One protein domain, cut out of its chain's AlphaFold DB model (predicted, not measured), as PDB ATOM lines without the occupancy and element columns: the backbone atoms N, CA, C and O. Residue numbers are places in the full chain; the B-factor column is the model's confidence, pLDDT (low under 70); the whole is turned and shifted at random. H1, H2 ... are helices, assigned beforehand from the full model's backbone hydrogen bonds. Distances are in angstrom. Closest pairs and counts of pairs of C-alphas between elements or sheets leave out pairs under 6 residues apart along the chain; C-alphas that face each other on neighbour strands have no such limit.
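Overview. This is residues 25 to 169 of the 171 residues of the protein "Telomerase reverse transcriptase" of Colletotrichum chlorophyti (UniProt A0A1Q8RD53). Five helices, H1, H2, H3, H5 and H6, make an up-and-down bundle: H1, H2, H5 and H3 form a ring of four, with H6 packed on H5 at the side away from H1. The long H2 runs along most of the longest axis, short H4 follows the end of H3 at one end of the body, and the last turns, H7 and H8, lie past the end of H6. The printed part has 145 residues with eight named helices, H1 to H8 in chain order, and no named strand; the class is all helix. It is compact, with a radius of gyration of the C-alphas of 15.4 A and spans of 48 by 33 by 20 A.

Along the chain. H1, residues 25 to 40, begins with C-alpha 25 at (-44.762, 86.902, 11.817) and is 22.8 A long. H2, residues 53 to 77, is the longest at 36.3 A, from C-alpha 53 at (-9.342, 80.823, 22.506). H3, residues 86 to 105, measures 28.7 A, and H4, residues 107 to 112, 8.6 A. H5, residues 122 to 138, measures 23.8 A, and H6, residues 145 to 157, 18.6 A. H7 is residues 160 to 163, 5.1 A, and H8 is residues 166 to 169, 5.2 A, ending with C-alpha 169 at (-9.875, 76.431, 13.287).

Arrangement. H5 is the hub, touching H2, H3, H6 and H7. Its closest C-alphas to H2 are Ala 132 and Ser 65, 4.8 A, at a steep tilt of 43 degrees, the same way. H3 touches H5 with residues 93 to 101 alone, closest C-alphas Ile 97 and Thr 126, 5.9 A. H5 and H6 form a helical hairpin, closest C-alphas Leu 130 and Ile 151, 6.1 A, at a shallow tilt of 31 degrees, opposite ways. H6 touches H3 at the C-alphas of Val 147 and Asp 86, 5.9 A. H1 and H2 form a helical hairpin, closest C-alphas Phe 37 and Thr 67, 5.5 A, at 32 degrees, a shallow tilt only just short of steep. H1 touches H3 at the C-alphas of Gln 30 and Thr 92, 5.4 A. H2 and H3 are near each other. H5 and H7 only just touch, with 3 pairs of C-alphas within 8 A, the closest Trp 127 and Thr 163, 7.7 A. H4 is close to H3 but not clearly touching, and so is H8 to H2. Every O i to N i+4 pair is within hydrogen-bond range in H1 to H6; H7 and H8 are too short for one.

Size, cuts and confidence. The C-alphas of Val 81 and Ser 115, the two farthest apart, are 48.0 A apart. The printed part has no cut. The link from H1 to H2, 12 residues, is long. The mean pLDDT of the printed part is 90.4; residues 25 to 26, 160 to 164 and 166 to 169 are under 70.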
ATOM      1  N   PRO A  25     -45.635  88.038  12.114       69.38
ATOM      2  CA  PRO A  25     -44.762  86.902  11.817       69.38
ATOM      3  C   PRO A  25     -43.280  87.291  11.760       69.38
ATOM      4  O   PRO A  25     -42.432  86.553  12.258       69.38
ATOM      5  N   GLY A  26     -42.957  88.486  11.251       65.62
ATOM      6  CA  GLY A  26     -41.571  88.945  11.140       65.62
ATOM      7  C   GLY A  26     -40.892  89.295  12.473       65.62
ATOM      8  O   GLY A  26     -39.755  88.889  12.715       65.62
ATOM      9  N   GLN A  27     -41.589  89.995  13.375       74.19
ATOM     10  CA  GLN A  27     -41.064  90.282  14.720       74.19
ATOM     11  C   GLN A  27     -40.946  88.998  15.548       74.19
ATOM     12  O   GLN A  27     -39.964  88.808  16.269       74.19
ATOM     13  N   ASN A  28     -41.914  88.089  15.400       85.56
ATOM     14  CA  ASN A  28     -41.865  86.775  16.029       85.56
ATOM     15  C   ASN A  28     -40.685  85.948  15.519       85.56
ATOM     16  O   ASN A  28     -39.957  85.397  16.341       85.56
ATOM     17  N   PHE A  29     -40.428  85.938  14.208       88.19
ATOM     18  CA  PHE A  29     -39.267  85.278  13.617       88.19
ATOM     19  C   PHE A  29     -37.956  85.758  14.246       88.19
ATOM     20  O   PHE A  29     -37.245  84.969  14.867       88.19
ATOM     21  N   GLN A  30     -37.664  87.061  14.167       91.75
ATOM     22  CA  GLN A  30     -36.403  87.600  14.677       91.75
ATOM     23  C   GLN A  30     -36.246  87.347  16.182       91.75
ATOM     24  O   GLN A  30     -35.192  86.897  16.633       91.75
ATOM     25  N   ARG A  31     -37.306  87.569  16.970       91.38
ATOM     26  CA  ARG A  31     -37.304  87.312  18.417       91.38
ATOM     27  C   ARG A  31     -37.011  85.846  18.739       91.38
ATOM     28  O   ARG A  31     -36.224  85.578  19.644       91.38
ATOM     29  N   ARG A  32     -37.617  84.899  18.015       90.56
ATOM     30  CA  ARG A  32     -37.414  83.453  18.219       90.56
ATOM     31  C   ARG A  32     -35.971  83.055  17.926       90.56
ATOM     32  O   ARG A  32     -35.366  82.372  18.748       90.56
ATOM     33  N   VAL A  33     -35.401  83.540  16.823       94.00
ATOM     34  CA  VAL A  33     -34.002  83.268  16.457       94.00
ATOM     35  C   VAL A  33     -33.036  83.851  17.495       94.00
ATOM     36  O   VAL A  33     -32.132  83.158  17.960       94.00
ATOM     37  N   LEU A  34     -33.261  85.094  17.935       94.31
ATOM     38  CA  LEU A  34     -32.441  85.726  18.974       94.31
ATOM     39  C   LEU A  34     -32.509  84.978  20.309       94.31
ATOM     40  O   LEU A  34     -31.486  84.785  20.966       94.31
ATOM     41  N   ASN A  35     -33.702  84.549  20.718       93.62
ATOM     42  CA  ASN A  35     -33.878  83.794  21.954       93.62
ATOM     43  C   ASN A  35     -33.227  82.411  21.872       93.62
ATOM     44  O   ASN A  35     -32.619  81.985  22.852       93.62
ATOM     45  N   ALA A  36     -33.289  81.749  20.713       92.81
ATOM     46  CA  ALA A  36     -32.625  80.468  20.496       92.81
ATOM     47  C   ALA A  36     -31.113  80.563  20.758       92.81
ATOM     48  O   ALA A  36     -30.581  79.735  21.496       92.81
ATOM     49  N   PHE A  37     -30.449  81.607  20.244       94.81
ATOM     50  CA  PHE A  37     -29.031  81.845  20.519       94.81
ATOM     51  C   PHE A  37     -28.772  82.118  22.006       94.81
ATOM     52  O   PHE A  37     -27.860  81.539  22.592       94.81
ATOM     53  N   LYS A  38     -29.568  82.995  22.633       92.75
ATOM     54  CA  LYS A  38     -29.375  83.389  24.039       92.75
ATOM     55  C   LYS A  38     -29.503  82.211  25.002       92.75
ATOM     56  O   LYS A  38     -28.672  82.089  25.894       92.75
ATOM     57  N   ILE A  39     -30.521  81.366  24.818       90.62
ATOM     58  CA  ILE A  39     -30.814  80.238  25.716       90.62
ATOM     59  C   ILE A  39     -29.668  79.223  25.719       90.62
ATOM     60  O   ILE A  39     -29.277  78.760  26.782       90.62
ATOM     61  N   GLN A  40     -29.094  78.913  24.554       87.31
ATOM     62  CA  GLN A  40     -27.997  77.941  24.456       87.31
ATOM     63  C   GLN A  40     -26.607  78.538  24.757       87.31
ATOM     64  O   GLN A  40     -25.638  77.805  24.939       87.31
ATOM     65  N   SER A  41     -26.487  79.870  24.823       90.31
ATOM     66  CA  SER A  41     -25.212  80.584  24.982       90.31
ATOM     67  C   SER A  41     -24.822  80.796  26.445       90.31
ATOM     68  O   SER A  41     -24.731  81.930  26.935       90.31
ATOM     69  N   HIS A  42     -24.551  79.693  27.144       90.69
ATOM     70  CA  HIS A  42     -24.062  79.726  28.522       90.69
ATOM     71  C   HIS A  42     -22.692  80.413  28.634       90.69
ATOM     72  O   HIS A  42     -21.809  80.222  27.801       90.69
ATOM     73  N   LEU A  43     -22.511  81.203  29.701       90.19
ATOM     74  CA  LEU A  43     -21.290  81.972  29.988       90.19
ATOM     75  C   LEU A  43     -20.020  81.108  29.922       90.19
ATOM     76  O   LEU A  43     -19.045  81.500  29.286       90.19
ATOM     77  N   MET A  44     -20.067  79.926  30.541       92.81
ATOM     78  CA  MET A  44     -18.922  79.026  30.706       92.81
ATOM     79  C   MET A  44     -18.284  78.569  29.390       92.81
ATOM     80  O   MET A  44     -17.111  78.220  29.380       92.81
ATOM     81  N   PHE A  45     -19.023  78.587  28.276       92.69
ATOM     82  CA  PHE A  45     -18.502  78.180  26.969       92.69
ATOM     83  C   PHE A  45     -17.598  79.223  26.317       92.69
ATOM     84  O   PHE A  45     -16.866  78.888  25.384       92.69
ATOM     85  N   TYR A  46     -17.673  80.471  26.784       94.06
ATOM     86  CA  TYR A  46     -16.980  81.609  26.184       94.06
ATOM     87  C   TYR A  46     -15.948  82.248  27.110       94.06
ATOM     88  O   TYR A  46     -15.291  83.209  26.707       94.06
ATOM     89  N   ASP A  47     -15.816  81.730  28.332       93.38
ATOM     90  CA  ASP A  47     -14.854  82.228  29.302       93.38
ATOM     91  C   ASP A  47     -13.438  81.813  28.895       93.38
ATOM     92  O   ASP A  47     -13.061  80.644  29.007       93.38
ATOM     93  N   THR A  48     -12.655  82.774  28.407       92.81
ATOM     94  CA  THR A  48     -11.275  82.555  27.958       92.81
ATOM     95  C   THR A  48     -10.281  82.423  29.108       92.81
ATOM     96  O   THR A  48      -9.107  82.172  28.861       92.81
ATOM     97  N   LYS A  49     -10.722  82.582  30.364       91.38
ATOM     98  CA  LYS A  49      -9.915  82.241  31.541       91.38
ATOM     99  C   LYS A  49      -9.795  80.727  31.717       91.38
ATOM    100  O   LYS A  49      -8.744  80.242  32.121       91.38
ATOM    101  N   TYR A  50     -10.868  79.995  31.410       91.12
ATOM    102  CA  TYR A  50     -10.951  78.540  31.596       91.12
ATOM    103  C   TYR A  50     -10.943  77.754  30.283       91.12
ATOM    104  O   TYR A  50     -10.671  76.556  30.286       91.12
ATOM    105  N   ASN A  51     -11.215  78.411  29.155       91.81
ATOM    106  CA  ASN A  51     -11.163  77.809  27.831       91.81
ATOM    107  C   ASN A  51     -10.059  78.444  26.995       91.81
ATOM    108  O   ASN A  51      -9.856  79.658  27.013       91.81
ATOM    109  N   THR A  52      -9.405  77.629  26.169       92.94
ATOM    110  CA  THR A  52      -8.531  78.171  25.127       92.94
ATOM    111  C   THR A  52      -9.345  79.018  24.150       92.94
ATOM    112  O   THR A  52     -10.523  78.750  23.898       92.94
ATOM    113  N   PHE A  53      -8.699  80.003  23.528       91.94
ATOM    114  CA  PHE A  53      -9.342  80.823  22.506       91.94
ATOM    115  C   PHE A  53      -9.933  79.972  21.363       91.94
ATOM    116  O   PHE A  53     -11.069  80.197  20.947       91.94
ATOM    117  N   LYS A  54      -9.219  78.922  20.930       91.12
ATOM    118  CA  LYS A  54      -9.700  77.944  19.938       91.12
ATOM    119  C   LYS A  54     -11.021  77.292  20.360       91.12
ATOM    120  O   LYS A  54     -11.949  77.232  19.555       91.12
ATOM    121  N   THR A  55     -11.118  76.835  21.607       93.44
ATOM    122  CA  THR A  55     -12.341  76.226  22.151       93.44
ATOM    123  C   THR A  55     -13.494  77.228  22.170       93.44
ATOM    124  O   THR A  55     -14.583  76.912  21.697       93.44
ATOM    125  N   THR A  56     -13.250  78.456  22.636       94.25
ATOM    126  CA  THR A  56     -14.260  79.525  22.682       94.25
ATOM    127  C   THR A  56     -14.828  79.851  21.299       94.25
ATOM    128  O   THR A  56     -16.045  79.942  21.134       94.25
ATOM    129  N   ILE A  57     -13.969  79.979  20.285       93.56
ATOM    130  CA  ILE A  57     -14.386  80.197  18.894       93.56
ATOM    131  C   ILE A  57     -15.196  79.009  18.370       93.56
ATOM    132  O   ILE A  57     -16.241  79.212  17.752       93.56
ATOM    133  N   SER A  58     -14.737  77.777  18.609       93.62
ATOM    134  CA  SER A  58     -15.436  76.566  18.159       93.62
ATOM    135  C   SER A  58     -16.836  76.466  18.777       93.62
ATOM    136  O   SER A  58     -17.815  76.237  18.064       93.62
ATOM    137  N   ASN A  59     -16.956  76.746  20.078       95.31
ATOM    138  CA  ASN A  59     -18.238  76.819  20.774       95.31
ATOM    139  C   ASN A  59     -19.152  77.893  20.170       95.31
ATOM    140  O   ASN A  59     -20.337  77.642  19.953       95.31
ATOM    141  N   LEU A  60     -18.608  79.072  19.856       95.75
ATOM    142  CA  LEU A  60     -19.366  80.171  19.258       95.75
ATOM    143  C   LEU A  60     -19.861  79.836  17.846       95.75
ATOM    144  O   LEU A  60     -21.029  80.072  17.537       95.75
ATOM    145  N   HIS A  61     -19.019  79.229  17.008       95.19
ATOM    146  CA  HIS A  61     -19.414  78.755  15.678       95.19
ATOM    147  C   HIS A  61     -20.523  77.704  15.753       95.19
ATOM    148  O   HIS A  61     -21.525  77.795  15.038       95.19
ATOM    149  N   LYS A  62     -20.391  76.745  16.675       95.12
ATOM    150  CA  LYS A  62     -21.409  75.722  16.916       95.12
ATOM    151  C   LYS A  62     -22.730  76.344  17.373       95.12
ATOM    152  O   LYS A  62     -23.778  76.001  16.830       95.12
ATOM    153  N   ALA A  63     -22.690  77.310  18.291       96.38
ATOM    154  CA  ALA A  63     -23.879  78.037  18.729       96.38
ATOM    155  C   ALA A  63     -24.542  78.817  17.579       96.38
ATOM    156  O   ALA A  63     -25.771  78.814  17.453       96.38
ATOM    157  N   PHE A  64     -23.771  79.455  16.696       97.31
ATOM    158  CA  PHE A  64     -24.341  80.074  15.497       97.31
ATOM    159  C   PHE A  64     -24.959  79.041  14.551       97.31
ATOM    160  O   PHE A  64     -26.071  79.257  14.073       97.31
ATOM    161  N   SER A  65     -24.301  77.900  14.339       96.06
ATOM    162  CA  SER A  65     -24.797  76.827  13.468       96.06
ATOM    163  C   SER A  65     -26.123  76.259  13.976       96.06
ATOM    164  O   SER A  65     -27.096  76.196  13.227       96.06
ATOM    165  N   GLU A  66     -26.214  75.943  15.268       95.12
ATOM    166  CA  GLU A  66     -27.455  75.473  15.897       95.12
ATOM    167  C   GLU A  66     -28.569  76.530  15.825       95.12
ATOM    168  O   GLU A  66     -29.737  76.206  15.593       95.12
ATOM    169  N   THR A  67     -28.223  77.814  15.973       96.56
ATOM    170  CA  THR A  67     -29.185  78.919  15.812       96.56
ATOM    171  C   THR A  67     -29.687  79.012  14.373       96.56
ATOM    172  O   THR A  67     -30.885  79.190  14.155       96.56
ATOM    173  N   ALA A  68     -28.802  78.860  13.388       96.31
ATOM    174  CA  ALA A  68     -29.150  78.892  11.973       96.31
ATOM    175  C   ALA A  68     -30.034  77.697  11.576       96.31
ATOM    176  O   ALA A  68     -30.990  77.866  10.819       96.31
ATOM    177  N   GLU A  69     -29.780  76.506  12.128       95.19
ATOM    178  CA  GLU A  69     -30.637  75.332  11.923       95.19
ATOM    179  C   GLU A  69     -32.037  75.550  12.509       95.19
ATOM    180  O   GLU A  69     -33.031  75.311  11.820       95.19
ATOM    181  N   LYS A  70     -32.135  76.096  13.730       93.19
ATOM    182  CA  LYS A  70     -33.419  76.472  14.351       93.19
ATOM    183  C   LYS A  70     -34.145  77.565  13.565       93.19
ATOM    184  O   LYS A  70     -35.357  77.480  13.378       93.19
ATOM    185  N   MET A  71     -33.418  78.568  13.068       94.81
ATOM    186  CA  MET A  71     -33.957  79.633  12.219       94.81
ATOM    187  C   MET A  71     -34.580  79.066  10.944       94.81
ATOM    188  O   MET A  71     -35.719  79.394  10.611       94.81
ATOM    189  N   TRP A  72     -33.846  78.201  10.242       94.56
ATOM    190  CA  TRP A  72     -34.329  77.555   9.028       94.56
ATOM    191  C   TRP A  72     -35.538  76.658   9.301       94.56
ATOM    192  O   TRP A  72     -36.520  76.704   8.560       94.56
ATOM    193  N   ALA A  73     -35.492  75.861  10.368       91.69
ATOM    194  CA  ALA A  73     -36.596  74.988  10.736       91.69
ATOM    195  C   ALA A  73     -37.862  75.798  11.058       91.69
ATOM    196  O   ALA A  73     -38.930  75.490  10.535       91.69
ATOM    197  N   TYR A  74     -37.734  76.899  11.806       90.31
ATOM    198  CA  TYR A  74     -38.846  77.813  12.053       90.31
ATOM    199  C   TYR A  74     -39.377  78.433  10.751       90.31
ATOM    200  O   TYR A  74     -40.581  78.408  10.518       90.31
ATOM    201  N   TRP A  75     -38.501  78.923   9.863       92.56
ATOM    202  CA  TRP A  75     -38.895  79.452   8.547       92.56
ATOM    203  C   TRP A  75     -39.680  78.420   7.723       92.56
ATOM    204  O   TRP A  75     -40.703  78.746   7.124       92.56
ATOM    205  N   ARG A  76     -39.230  77.159   7.723       90.62
ATOM    206  CA  ARG A  76     -39.863  76.060   6.982       90.62
ATOM    207  C   ARG A  76     -41.270  75.751   7.498       90.62
ATOM    208  O   ARG A  76     -42.142  75.451   6.686       90.62
ATOM    209  N   CYS A  77     -41.471  75.818   8.812       87.62
ATOM    210  CA  CYS A  77     -42.754  75.555   9.464       87.62
ATOM    211  C   CYS A  77     -43.777  76.691   9.301       87.62
ATOM    212  O   CYS A  77     -44.950  76.489   9.602       87.62
ATOM    213  N   LEU A  78     -43.373  77.871   8.821       86.50
ATOM    214  CA  LEU A  78     -44.314  78.957   8.555       86.50
ATOM    215  C   LEU A  78     -45.102  78.722   7.251       86.50
ATOM    216  O   LEU A  78     -44.520  78.262   6.254       86.50
ATOM    217  N   PRO A  79     -46.395  79.112   7.214       86.06
ATOM    218  CA  PRO A  79     -47.167  79.187   5.978       86.06
ATOM    219  C   PRO A  79     -46.455  80.071   4.957       86.06
ATOM    220  O   PRO A  79     -45.842  81.066   5.338       86.06
ATOM    221  N   MET A  80     -46.562  79.748   3.664       85.69
ATOM    222  CA  MET A  80     -45.830  80.448   2.595       85.69
ATOM    223  C   MET A  80     -46.026  81.972   2.633       85.69
ATOM    224  O   MET A  80     -45.055  82.706   2.498       85.69
ATOM    225  N   VAL A  81     -47.248  82.431   2.924       85.12
ATOM    226  CA  VAL A  81     -47.608  83.857   3.053       85.12
ATOM    227  C   VAL A  81     -46.920  84.572   4.223       85.12
ATOM    228  O   VAL A  81     -46.755  85.785   4.192       85.12
ATOM    229  N   ASN A  82     -46.495  83.825   5.244       85.31
ATOM    230  CA  ASN A  82     -45.879  84.345   6.465       85.31
ATOM    231  C   ASN A  82     -44.364  84.120   6.505       85.31
ATOM    232  O   ASN A  82     -43.720  84.486   7.493       85.31
ATOM    233  N   ARG A  83     -43.784  83.496   5.471       89.50
ATOM    234  CA  ARG A  83     -42.344  83.248   5.420       89.50
ATOM    235  C   ARG A  83     -41.595  84.578   5.291       89.50
ATOM    236  O   ARG A  83     -41.884  85.356   4.385       89.50
ATOM    237  N   PRO A  84     -40.616  84.845   6.171       90.62
ATOM    238  CA  PRO A  84     -39.721  85.983   6.033       90.62
ATOM    239  C   PRO A  84     -39.057  86.018   4.658       90.62
ATOM    240  O   PRO A  84     -38.488  85.013   4.227       90.62
ATOM    241  N   GLY A  85     -39.090  87.185   4.016       92.50
ATOM    242  CA  GLY A  85     -38.270  87.466   2.840       92.50
ATOM    243  C   GLY A  85     -36.805  87.730   3.202       92.50
ATOM    244  O   GLY A  85     -36.466  87.976   4.366       92.50
ATOM    245  N   ASP A  86     -35.946  87.745   2.185       94.44
ATOM    246  CA  ASP A  86     -34.485  87.814   2.328       94.44
ATOM    247  C   ASP A  86     -34.009  88.991   3.182       94.44
ATOM    248  O   ASP A  86     -33.172  88.820   4.065       94.44
ATOM    249  N   LYS A  87     -34.604  90.178   3.003       94.50
ATOM    250  CA  LYS A  87     -34.263  91.380   3.782       94.50
ATOM    251  C   LYS A  87     -34.410  91.159   5.290       94.50
ATOM    252  O   LYS A  87     -33.536  91.558   6.058       94.50
ATOM    253  N   LEU A  88     -35.497  90.517   5.724       94.00
ATOM    254  CA  LEU A  88     -35.734  90.255   7.144       94.00
ATOM    255  C   LEU A  88     -34.797  89.163   7.678       94.00
ATOM    256  O   LEU A  88     -34.357  89.238   8.827       94.00
ATOM    257  N   ILE A  89     -34.465  88.168   6.852       96.00
ATOM    258  CA  ILE A  89     -33.488  87.130   7.202       96.00
ATOM    259  C   ILE A  89     -32.112  87.767   7.416       96.00
ATOM    260  O   ILE A  89     -31.520  87.573   8.474       96.00
ATOM    261  N   ILE A  90     -31.649  88.595   6.476       97.25
ATOM    262  CA  ILE A  90     -30.370  89.318   6.557       97.25
ATOM    263  C   ILE A  90     -30.312  90.183   7.822       97.25
ATOM    264  O   ILE A  90     -29.375  90.072   8.615       97.25
ATOM    265  N   GLN A  91     -31.350  90.989   8.073       96.69
ATOM    266  CA  GLN A  91     -31.444  91.802   9.292       96.69
ATOM    267  C   GLN A  91     -31.394  90.951  10.564       96.69
ATOM    268  O   GLN A  91     -30.767  91.335  11.549       96.69
ATOM    269  N   THR A  92     -32.043  89.787  10.551       96.88
ATOM    270  CA  THR A  92     -32.041  88.857  11.683       96.88
ATOM    271  C   THR A  92     -30.654  88.264  11.914       96.88
ATOM    272  O   THR A  92     -30.204  88.253  13.057       96.88
ATOM    273  N   VAL A  93     -29.944  87.840  10.863       97.81
ATOM    274  CA  VAL A  93     -28.566  87.324  10.956       97.81
ATOM    275  C   VAL A  93     -27.631  88.375  11.555       97.81
ATOM    276  O   VAL A  93     -26.952  88.096  12.545       97.81
ATOM    277  N   MET A  94     -27.662  89.605  11.036       97.88
ATOM    278  CA  MET A  94     -26.865  90.712  11.578       97.88
ATOM    279  C   MET A  94     -27.202  90.983  13.045       97.88
ATOM    280  O   MET A  94     -26.313  91.080  13.891       97.88
ATOM    281  N   LYS A  95     -28.496  91.003  13.389       97.56
ATOM    282  CA  LYS A  95     -28.930  91.232  14.768       97.56
ATOM    283  C   LYS A  95     -28.480  90.122  15.717       97.56
ATOM    284  O   LYS A  95     -28.136  90.414  16.859       97.56
ATOM    285  N   VAL A  96     -28.477  88.866  15.269       97.94
ATOM    286  CA  VAL A  96     -27.970  87.724  16.045       97.94
ATOM    287  C   VAL A  96     -26.477  87.881  16.312       97.94
ATOM    288  O   VAL A  96     -26.061  87.711  17.452       97.94
ATOM    289  N   ILE A  97     -25.689  88.282  15.313       97.94
ATOM    290  CA  ILE A  97     -24.252  88.560  15.462       97.94
ATOM    291  C   ILE A  97     -24.005  89.717  16.446       97.94
ATOM    292  O   ILE A  97     -23.120  89.637  17.302       97.94
ATOM    293  N   ASP A  98     -24.787  90.795  16.363       96.94
ATOM    294  CA  ASP A  98     -24.713  91.931  17.291       96.94
ATOM    295  C   ASP A  98     -25.034  91.536  18.724       96.94
ATOM    296  O   ASP A  98     -24.277  91.848  19.644       96.94
ATOM    297  N   VAL A  99     -26.137  90.815  18.907       95.19
ATOM    298  CA  VAL A  99     -26.566  90.337  20.217       95.19
ATOM    299  C   VAL A  99     -25.584  89.319  20.774       95.19
ATOM    300  O   VAL A  99     -25.315  89.368  21.968       95.19
ATOM    301  N   ALA A 100     -25.022  88.438  19.948       95.88
ATOM    302  CA  ALA A 100     -23.995  87.497  20.368       95.88
ATOM    303  C   ALA A 100     -22.768  88.235  20.901       95.88
ATOM    304  O   ALA A 100     -22.369  88.014  22.041       95.88
ATOM    305  N   PHE A 101     -22.223  89.177  20.129       96.06
ATOM    306  CA  PHE A 101     -21.074  89.959  20.569       96.06
ATOM    307  C   PHE A 101     -21.371  90.725  21.866       96.06
ATOM    308  O   PHE A 101     -20.638  90.577  22.839       96.06
ATOM    309  N   ALA A 102     -22.487  91.458  21.927       94.25
ATOM    310  CA  ALA A 102     -22.879  92.202  23.123       94.25
ATOM    311  C   ALA A 102     -23.131  91.290  24.338       94.25
ATOM    312  O   ALA A 102     -22.804  91.658  25.465       94.25
ATOM    313  N   LEU A 103     -23.687  90.094  24.129       92.75
ATOM    314  CA  LEU A 103     -23.885  89.103  25.184       92.75
ATOM    315  C   LEU A 103     -22.544  88.600  25.720       92.75
ATOM    316  O   LEU A 103     -22.423  88.409  26.924       92.75
ATOM    317  N   LEU A 104     -21.563  88.374  24.846       92.44
ATOM    318  CA  LEU A 104     -20.261  87.816  25.204       92.44
ATOM    319  C   LEU A 104     -19.327  88.850  25.841       92.44
ATOM    320  O   LEU A 104     -18.588  88.484  26.749       92.44
ATOM    321  N   THR A 105     -19.356  90.111  25.405       92.19
ATOM    322  CA  THR A 105     -18.381  91.146  25.813       92.19
ATOM    323  C   THR A 105     -18.990  92.310  26.600       92.19
ATOM    324  O   THR A 105     -18.269  93.202  27.053       92.19
ATOM    325  N   GLY A 106     -20.312  92.317  26.784       89.81
ATOM    326  CA  GLY A 106     -21.044  93.423  27.391       89.81
ATOM    327  C   GLY A 106     -20.626  93.740  28.827       89.81
ATOM    328  O   GLY A 106     -20.344  92.853  29.637       89.81
ATOM    329  N   LYS A 107     -20.659  95.036  29.169       85.81
ATOM    330  CA  LYS A 107     -20.292  95.552  30.498       85.81
ATOM    331  C   LYS A 107     -21.092  94.893  31.625       85.81
ATOM    332  O   LYS A 107     -20.491  94.391  32.566       85.81
ATOM    333  N   ALA A 108     -22.411  94.781  31.461       86.00
ATOM    334  CA  ALA A 108     -23.299  94.161  32.446       86.00
ATOM    335  C   ALA A 108     -22.908  92.709  32.787       86.00
ATOM    336  O   ALA A 108     -23.074  92.265  33.920       86.00
ATOM    337  N   ARG A 109     -22.361  91.955  31.821       86.25
ATOM    338  CA  ARG A 109     -21.881  90.588  32.067       86.25
ATOM    339  C   ARG A 109     -20.613  90.591  32.921       86.25
ATOM    340  O   ARG A 109     -20.522  89.776  33.830       86.25
ATOM    341  N   ARG A 110     -19.675  91.506  32.658       86.25
ATOM    342  CA  ARG A 110     -18.445  91.659  33.454       86.25
ATOM    343  C   ARG A 110     -18.725  92.177  34.864       86.25
ATOM    344  O   ARG A 110     -18.120  91.694  35.807       86.25
ATOM    345  N   GLU A 111     -19.676  93.095  35.017       89.75
ATOM    346  CA  GLU A 111     -20.120  93.573  36.334       89.75
ATOM    347  C   GLU A 111     -20.776  92.447  37.145       89.75
ATOM    348  O   GLU A 111     -20.483  92.283  38.325       89.75
ATOM    349  N   LYS A 112     -21.612  91.616  36.504       90.50
ATOM    350  CA  LYS A 112     -22.244  90.461  37.159       90.50
ATOM    351  C   LYS A 112     -21.258  89.331  37.476       90.50
ATOM    352  O   LYS A 112     -21.457  88.610  38.449       90.50
ATOM    353  N   TYR A 113     -20.221  89.159  36.658       91.12
ATOM    354  CA  TYR A 113     -19.212  88.111  36.808       91.12
ATOM    355  C   TYR A 113     -17.799  88.706  36.676       91.12
ATOM    356  O   TYR A 113     -17.197  88.609  35.608       91.12
ATOM    357  N   PRO A 114     -17.227  89.284  37.750       89.38
ATOM    358  CA  PRO A 114     -15.939  89.986  37.685       89.38
ATOM    359  C   PRO A 114     -14.756  89.125  37.224       89.38
ATOM    360  O   PRO A 114     -13.790  89.635  36.670       89.38
ATOM    361  N   SER A 115     -14.829  87.806  37.434       90.12
ATOM    362  CA  SER A 115     -13.794  86.855  37.002       90.12
ATOM    363  C   SER A 115     -13.913  86.403  35.543       90.12
ATOM    364  O   SER A 115     -13.040  85.670  35.084       90.12
ATOM    365  N   TYR A 116     -14.979  86.788  34.835       92.31
ATOM    366  CA  TYR A 116     -15.222  86.369  33.458       92.31
ATOM    367  C   TYR A 116     -14.355  87.164  32.481       92.31
ATOM    368  O   TYR A 116     -14.409  88.397  32.440       92.31
ATOM    369  N   ALA A 117     -13.620  86.447  31.634       90.81
ATOM    370  CA  ALA A 117     -12.849  87.026  30.546       90.81
ATOM    371  C   ALA A 117     -13.372  86.522  29.197       90.81
ATOM    372  O   ALA A 117     -13.731  85.357  29.053       90.81
ATOM    373  N   CYS A 118     -13.397  87.386  28.184       92.00
ATOM    374  CA  CYS A 118     -13.718  86.975  26.820       92.00
ATOM    375  C   CYS A 118     -12.872  87.763  25.824       92.00
ATOM    376  O   CYS A 118     -13.022  88.978  25.710       92.00
ATOM    377  N   ALA A 119     -12.004  87.059  25.097       92.19
ATOM    378  CA  ALA A 119     -11.137  87.626  24.060       92.19
ATOM    379  C   ALA A 119     -11.786  87.655  22.658       92.19
ATOM    380  O   ALA A 119     -11.108  87.831  21.649       92.19
ATOM    381  N   VAL A 120     -13.099  87.418  22.555       92.19
ATOM    382  CA  VAL A 120     -13.806  87.435  21.267       92.19
ATOM    383  C   VAL A 120     -13.990  88.876  20.798       92.19
ATOM    384  O   VAL A 120     -14.637  89.676  21.469       92.19
ATOM    385  N   GLU A 121     -13.474  89.187  19.613       92.56
ATOM    386  CA  GLU A 121     -13.659  90.466  18.937       92.56
ATOM    387  C   GLU A 121     -14.893  90.460  18.035       92.56
ATOM    388  O   GLU A 121     -15.455  89.413  17.690       92.56
ATOM    389  N   LYS A 122     -15.304  91.655  17.602       93.12
ATOM    390  CA  LYS A 122     -16.461  91.805  16.722       93.12
ATOM    391  C   LYS A 122     -16.246  91.100  15.384       93.12
ATOM    392  O   LYS A 122     -17.146  90.396  14.934       93.12
ATOM    393  N   THR A 123     -15.056  91.224  14.797       92.50
ATOM    394  CA  THR A 123     -14.681  90.554  13.543       92.50
ATOM    395  C   THR A 123     -14.792  89.034  13.666       92.50
ATOM    396  O   THR A 123     -15.350  88.394  12.776       92.50
ATOM    397  N   HIS A 124     -14.363  88.461  14.801       93.00
ATOM    398  CA  HIS A 124     -14.520  87.031  15.083       93.00
ATOM    399  C   HIS A 124     -15.998  86.628  15.090       93.00
ATOM    400  O   HIS A 124     -16.391  85.706  14.377       93.00
ATOM    401  N   ALA A 125     -16.838  87.338  15.848       95.12
ATOM    402  CA  ALA A 125     -18.266  87.038  15.929       95.12
ATOM    403  C   ALA A 125     -18.974  87.172  14.569       95.12
ATOM    404  O   ALA A 125     -19.794  86.322  14.225       95.12
ATOM    405  N   THR A 126     -18.643  88.207  13.789       96.19
ATOM    406  CA  THR A 126     -19.225  88.430  12.461       96.19
ATOM    407  C   THR A 126     -18.844  87.320  11.495       96.19
ATOM    408  O   THR A 126     -19.732  86.718  10.895       96.19
ATOM    409  N   TRP A 127     -17.554  86.994  11.383       95.31
ATOM    410  CA  TRP A 127     -17.102  85.950  10.468       95.31
ATOM    411  C   TRP A 127     -17.721  84.592  10.817       95.31
ATOM    412  O   TRP A 127     -18.298  83.941   9.950       95.31
ATOM    413  N   LEU A 128     -17.681  84.193  12.096       95.56
ATOM    414  CA  LEU A 128     -18.225  82.903  12.542       95.56
ATOM    415  C   LEU A 128     -19.738  82.819  12.346       95.56
ATOM    416  O   LEU A 128     -20.244  81.772  11.953       95.56
ATOM    417  N   GLY A 129     -20.464  83.908  12.613       96.81
ATOM    418  CA  GLY A 129     -21.910  83.955  12.422       96.81
ATOM    419  C   GLY A 129     -22.300  83.819  10.953       96.81
ATOM    420  O   GLY A 129     -23.168  83.011  10.620       96.81
ATOM    421  N   LEU A 130     -21.628  84.561  10.070       97.06
ATOM    422  CA  LEU A 130     -21.848  84.490   8.627       97.06
ATOM    423  C   LEU A 130     -21.476  83.112   8.063       97.06
ATOM    424  O   LEU A 130     -22.271  82.516   7.336       97.06
ATOM    425  N   ASP A 131     -20.317  82.568   8.436       95.62
ATOM    426  CA  ASP A 131     -19.859  81.256   7.977       95.62
ATOM    427  C   ASP A 131     -20.776  80.108   8.435       95.62
ATOM    428  O   ASP A 131     -21.130  79.225   7.645       95.62
ATOM    429  N   ALA A 132     -21.229  80.136   9.689       96.00
ATOM    430  CA  ALA A 132     -22.162  79.148  10.215       96.00
ATOM    431  C   ALA A 132     -23.507  79.182   9.468       96.00
ATOM    432  O   ALA A 132     -24.004  78.145   9.016       96.00
ATOM    433  N   VAL A 133     -24.079  80.377   9.270       96.88
ATOM    434  CA  VAL A 133     -25.334  80.545   8.517       96.88
ATOM    435  C   VAL A 133     -25.159  80.083   7.072       96.88
ATOM    436  O   VAL A 133     -25.995  79.332   6.566       96.88
ATOM    437  N   ARG A 134     -24.054  80.460   6.423       96.50
ATOM    438  CA  ARG A 134     -23.695  80.000   5.079       96.50
ATOM    439  C   ARG A 134     -23.678  78.479   4.995       96.50
ATOM    440  O   ARG A 134     -24.314  77.911   4.111       96.50
ATOM    441  N   THR A 135     -22.990  77.813   5.917       94.62
ATOM    442  CA  THR A 135     -22.854  76.348   5.940       94.62
ATOM    443  C   THR A 135     -24.212  75.652   6.074       94.62
ATOM    444  O   THR A 135     -24.486  74.654   5.397       94.62
ATOM    445  N   VAL A 136     -25.113  76.200   6.890       95.06
ATOM    446  CA  VAL A 136     -26.470  75.663   7.048       95.06
ATOM    447  C   VAL A 136     -27.323  75.905   5.800       95.06
ATOM    448  O   VAL A 136     -27.950  74.964   5.302       95.06
ATOM    449  N   LEU A 137     -27.327  77.131   5.267       94.56
ATOM    450  CA  LEU A 137     -28.199  77.535   4.160       94.56
ATOM    451  C   LEU A 137     -27.715  77.072   2.781       94.56
ATOM    452  O   LEU A 137     -28.552  76.894   1.899       94.56
ATOM    453  N   LYS A 138     -26.419  76.788   2.582       92.44
ATOM    454  CA  LYS A 138     -25.892  76.236   1.313       92.44
ATOM    455  C   LYS A 138     -26.625  74.961   0.897       92.44
ATOM    456  O   LYS A 138     -27.003  74.797  -0.258       92.44
ATOM    457  N   ARG A 139     -26.965  74.106   1.866       88.06
ATOM    458  CA  ARG A 139     -27.760  72.877   1.661       88.06
ATOM    459  C   ARG A 139     -29.233  73.143   1.299       88.06
ATOM    460  O   ARG A 139     -29.995  72.191   1.132       88.06
ATOM    461  N   LYS A 140     -29.661  74.412   1.271       89.06
ATOM    462  CA  LYS A 140     -31.044  74.903   1.121       89.06
ATOM    463  C   LYS A 140     -31.155  76.033   0.082       89.06
ATOM    464  O   LYS A 140     -32.153  76.749   0.078       89.06
ATOM    465  N   GLN A 141     -30.163  76.167  -0.801       85.44
ATOM    466  CA  GLN A 141     -29.961  77.321  -1.690       85.44
ATOM    467  C   GLN A 141     -31.186  77.777  -2.496       85.44
ATOM    468  O   GLN A 141     -31.348  78.975  -2.696       85.44
ATOM    469  N   ALA A 142     -32.085  76.865  -2.884       89.31
ATOM    470  CA  ALA A 142     -33.272  77.188  -3.679       89.31
ATOM    471  C   ALA A 142     -34.174  78.270  -3.050       89.31
ATOM    472  O   ALA A 142     -34.848  78.987  -3.775       89.31
ATOM    473  N   ASN A 143     -34.173  78.404  -1.717       90.44
ATOM    474  CA  ASN A 143     -34.979  79.407  -1.005       90.44
ATOM    475  C   ASN A 143     -34.157  80.569  -0.428       90.44
ATOM    476  O   ASN A 143     -34.727  81.445   0.209       90.44
ATOM    477  N   PHE A 144     -32.828  80.553  -0.573       94.88
ATOM    478  CA  PHE A 144     -31.932  81.481   0.132       94.88
ATOM    479  C   PHE A 144     -30.796  82.005  -0.757       94.88
ATOM    480  O   PHE A 144     -29.775  82.445  -0.237       94.88
ATOM    481  N   ALA A 145     -30.933  81.946  -2.084       94.94
ATOM    482  CA  ALA A 145     -29.869  82.323  -3.016       94.94
ATOM    483  C   ALA A 145     -29.390  83.773  -2.813       94.94
ATOM    484  O   ALA A 145     -28.188  84.012  -2.715       94.94
ATOM    485  N   ALA A 146     -30.314  84.728  -2.660       96.00
ATOM    486  CA  ALA A 146     -29.963  86.127  -2.419       96.00
ATOM    487  C   ALA A 146     -29.277  86.328  -1.057       96.00
ATOM    488  O   ALA A 146     -28.275  87.036  -0.966       96.00
ATOM    489  N   VAL A 147     -29.760  85.651  -0.006       97.06
ATOM    490  CA  VAL A 147     -29.123  85.667   1.322       97.06
ATOM    491  C   VAL A 147     -27.708  85.094   1.249       97.06
ATOM    492  O   VAL A 147     -26.785  85.684   1.799       97.06
ATOM    493  N   LEU A 148     -27.512  83.975   0.547       97.38
ATOM    494  CA  LEU A 148     -26.197  83.360   0.354       97.38
ATOM    495  C   LEU A 148     -25.248  84.279  -0.418       97.38
ATOM    496  O   LEU A 148     -24.110  84.448   0.006       97.38
ATOM    497  N   SER A 149     -25.717  84.911  -1.497       96.94
ATOM    498  CA  SER A 149     -24.915  85.871  -2.264       96.94
ATOM    499  C   SER A 149     -24.480  87.058  -1.405       96.94
ATOM    500  O   SER A 149     -23.332  87.489  -1.497       96.94
ATOM    501  N   TRP A 150     -25.374  87.574  -0.557       97.50
ATOM    502  CA  TRP A 150     -25.036  88.631   0.393       97.50
ATOM    503  C   TRP A 150     -23.981  88.164   1.407       97.50
ATOM    504  O   TRP A 150     -22.998  88.869   1.621       97.50
ATOM    505  N   ILE A 151     -24.130  86.961   1.979       96.56
ATOM    506  CA  ILE A 151     -23.160  86.417   2.942       96.56
ATOM    507  C   ILE A 151     -21.769  86.273   2.316       96.56
ATOM    508  O   ILE A 151     -20.787  86.659   2.942       96.56
ATOM    509  N   GLU A 152     -21.667  85.721   1.104       94.31
ATOM    510  CA  GLU A 152     -20.368  85.567   0.434       94.31
ATOM    511  C   GLU A 152     -19.724  86.933   0.151       94.31
ATOM    512  O   GLU A 152     -18.518  87.089   0.334       94.31
ATOM    513  N   GLY A 153     -20.525  87.945  -0.206       95.25
ATOM    514  CA  GLY A 153     -20.056  89.323  -0.353       95.25
ATOM    515  C   GLY A 153     -19.508  89.906   0.953       95.25
ATOM    516  O   GLY A 153     -18.415  90.465   0.963       95.25
ATOM    517  N   GLU A 154     -20.215  89.736   2.070       94.75
ATOM    518  CA  GLU A 154     -19.747  90.212   3.379       94.75
ATOM    519  C   GLU A 154     -18.500  89.458   3.860       94.75
ATOM    520  O   GLU A 154     -17.556  90.076   4.346       94.75
ATOM    521  N   LEU A 155     -18.445  88.137   3.667       92.50
ATOM    522  CA  LEU A 155     -17.263  87.336   3.999       92.50
ATOM    523  C   LEU A 155     -16.037  87.746   3.176       92.50
ATOM    524  O   LEU A 155     -14.938  87.751   3.719       92.50
ATOM    525  N   ALA A 156     -16.211  88.119   1.905       90.69
ATOM    526  CA  ALA A 156     -15.122  88.615   1.062       90.69
ATOM    527  C   ALA A 156     -14.614  90.006   1.486       90.69
ATOM    528  O   ALA A 156     -13.455  90.337   1.245       90.69
ATOM    529  N   ARG A 157     -15.467  90.824   2.118       90.19
ATOM    530  CA  ARG A 157     -15.100  92.156   2.632       90.19
ATOM    531  C   ARG A 157     -14.370  92.100   3.970       90.19
ATOM    532  O   ARG A 157     -13.638  93.033   4.293       90.19
ATOM    533  N   LEU A 158     -14.573  91.042   4.753       88.19
ATOM    534  CA  LEU A 158     -13.815  90.816   5.981       88.19
ATOM    535  C   LEU A 158     -12.366  90.469   5.608       88.19
ATOM    536  O   LEU A 158     -12.118  89.463   4.949       88.19
ATOM    537  N   ASP A 159     -11.418  91.319   6.018       72.12
ATOM    538  CA  ASP A 159     -10.003  91.255   5.627       72.12
ATOM    539  C   ASP A 159      -9.430  89.817   5.725       72.12
ATOM    540  O   ASP A 159      -9.433  89.218   6.810       72.12
ATOM    541  N   PRO A 160      -8.898  89.251   4.621       64.06
ATOM    542  CA  PRO A 160      -8.258  87.936   4.610       64.06
ATOM    543  C   PRO A 160      -7.133  87.789   5.642       64.06
ATOM    544  O   PRO A 160      -6.930  86.703   6.187       64.06
ATOM    545  N   LYS A 161      -6.411  88.873   5.964       62.53
ATOM    546  CA  LYS A 161      -5.353  88.864   6.986       62.53
ATOM    547  C   LYS A 161      -5.933  88.712   8.390       62.53
ATOM    548  O   LYS A 161      -5.399  87.952   9.194       62.53
ATOM    549  N   GLN A 162      -7.059  89.372   8.660       62.75
ATOM    550  CA  GLN A 162      -7.769  89.299   9.940       62.75
ATOM    551  C   GLN A 162      -8.580  88.017  10.109       62.75
ATOM    552  O   GLN A 162      -9.027  87.746  11.213       62.75
ATOM    553  N   THR A 163      -8.787  87.229   9.052       68.25
ATOM    554  CA  THR A 163      -9.576  85.983   9.080       68.25
ATOM    555  C   THR A 163      -8.737  84.733   8.801       68.25
ATOM    556  O   THR A 163      -9.243  83.614   8.881       68.25
ATOM    557  N   ALA A 164      -7.425  84.886   8.579       67.81
ATOM    558  CA  ALA A 164      -6.480  83.786   8.362       67.81
ATOM    559  C   ALA A 164      -6.456  82.756   9.511       67.81
ATOM    560  O   ALA A 164      -6.168  81.576   9.293       67.81
ATOM    561  N   TRP A 165      -6.787  83.183  10.736       73.00
ATOM    562  CA  TRP A 165      -6.939  82.303  11.898       73.00
ATOM    563  C   TRP A 165      -8.150  81.362  11.753       73.00
ATOM    564  O   TRP A 165      -8.077  80.201  12.156       73.00
ATOM    565  N   ALA A 166      -9.234  81.812  11.117       68.50
ATOM    566  CA  ALA A 166     -10.495  81.083  11.032       68.50
ATOM    567  C   ALA A 166     -10.392  79.837  10.130       68.50
ATOM    568  O   ALA A 166     -10.850  78.753  10.493       68.50
ATOM    569  N   ALA A 167      -9.669  79.943   9.007       64.88
ATOM    570  CA  ALA A 167      -9.422  78.832   8.078       64.88
ATOM    571  C   ALA A 167      -8.616  77.662   8.687       64.88
ATOM    572  O   ALA A 167      -8.597  76.561   8.125       64.88
ATOM    573  N   LYS A 168      -7.933  77.897   9.818       61.84
ATOM    574  CA  LYS A 168      -7.168  76.891  10.574       61.84
ATOM    575  C   LYS A 168      -7.972  76.252  11.713       61.84
ATOM    576  O   LYS A 168      -7.545  75.233  12.246       61.84
ATOM    577  N   LEU A 169      -9.097  76.848  12.112       61.09
ATOM    578  CA  LEU A 169      -9.875  76.431  13.287       61.09
ATOM    579  C   LEU A 169     -11.183  75.717  12.939       61.09
ATOM    580  O   LEU A 169     -11.693  74.984  13.782       61.09
TER     581      LEU A 169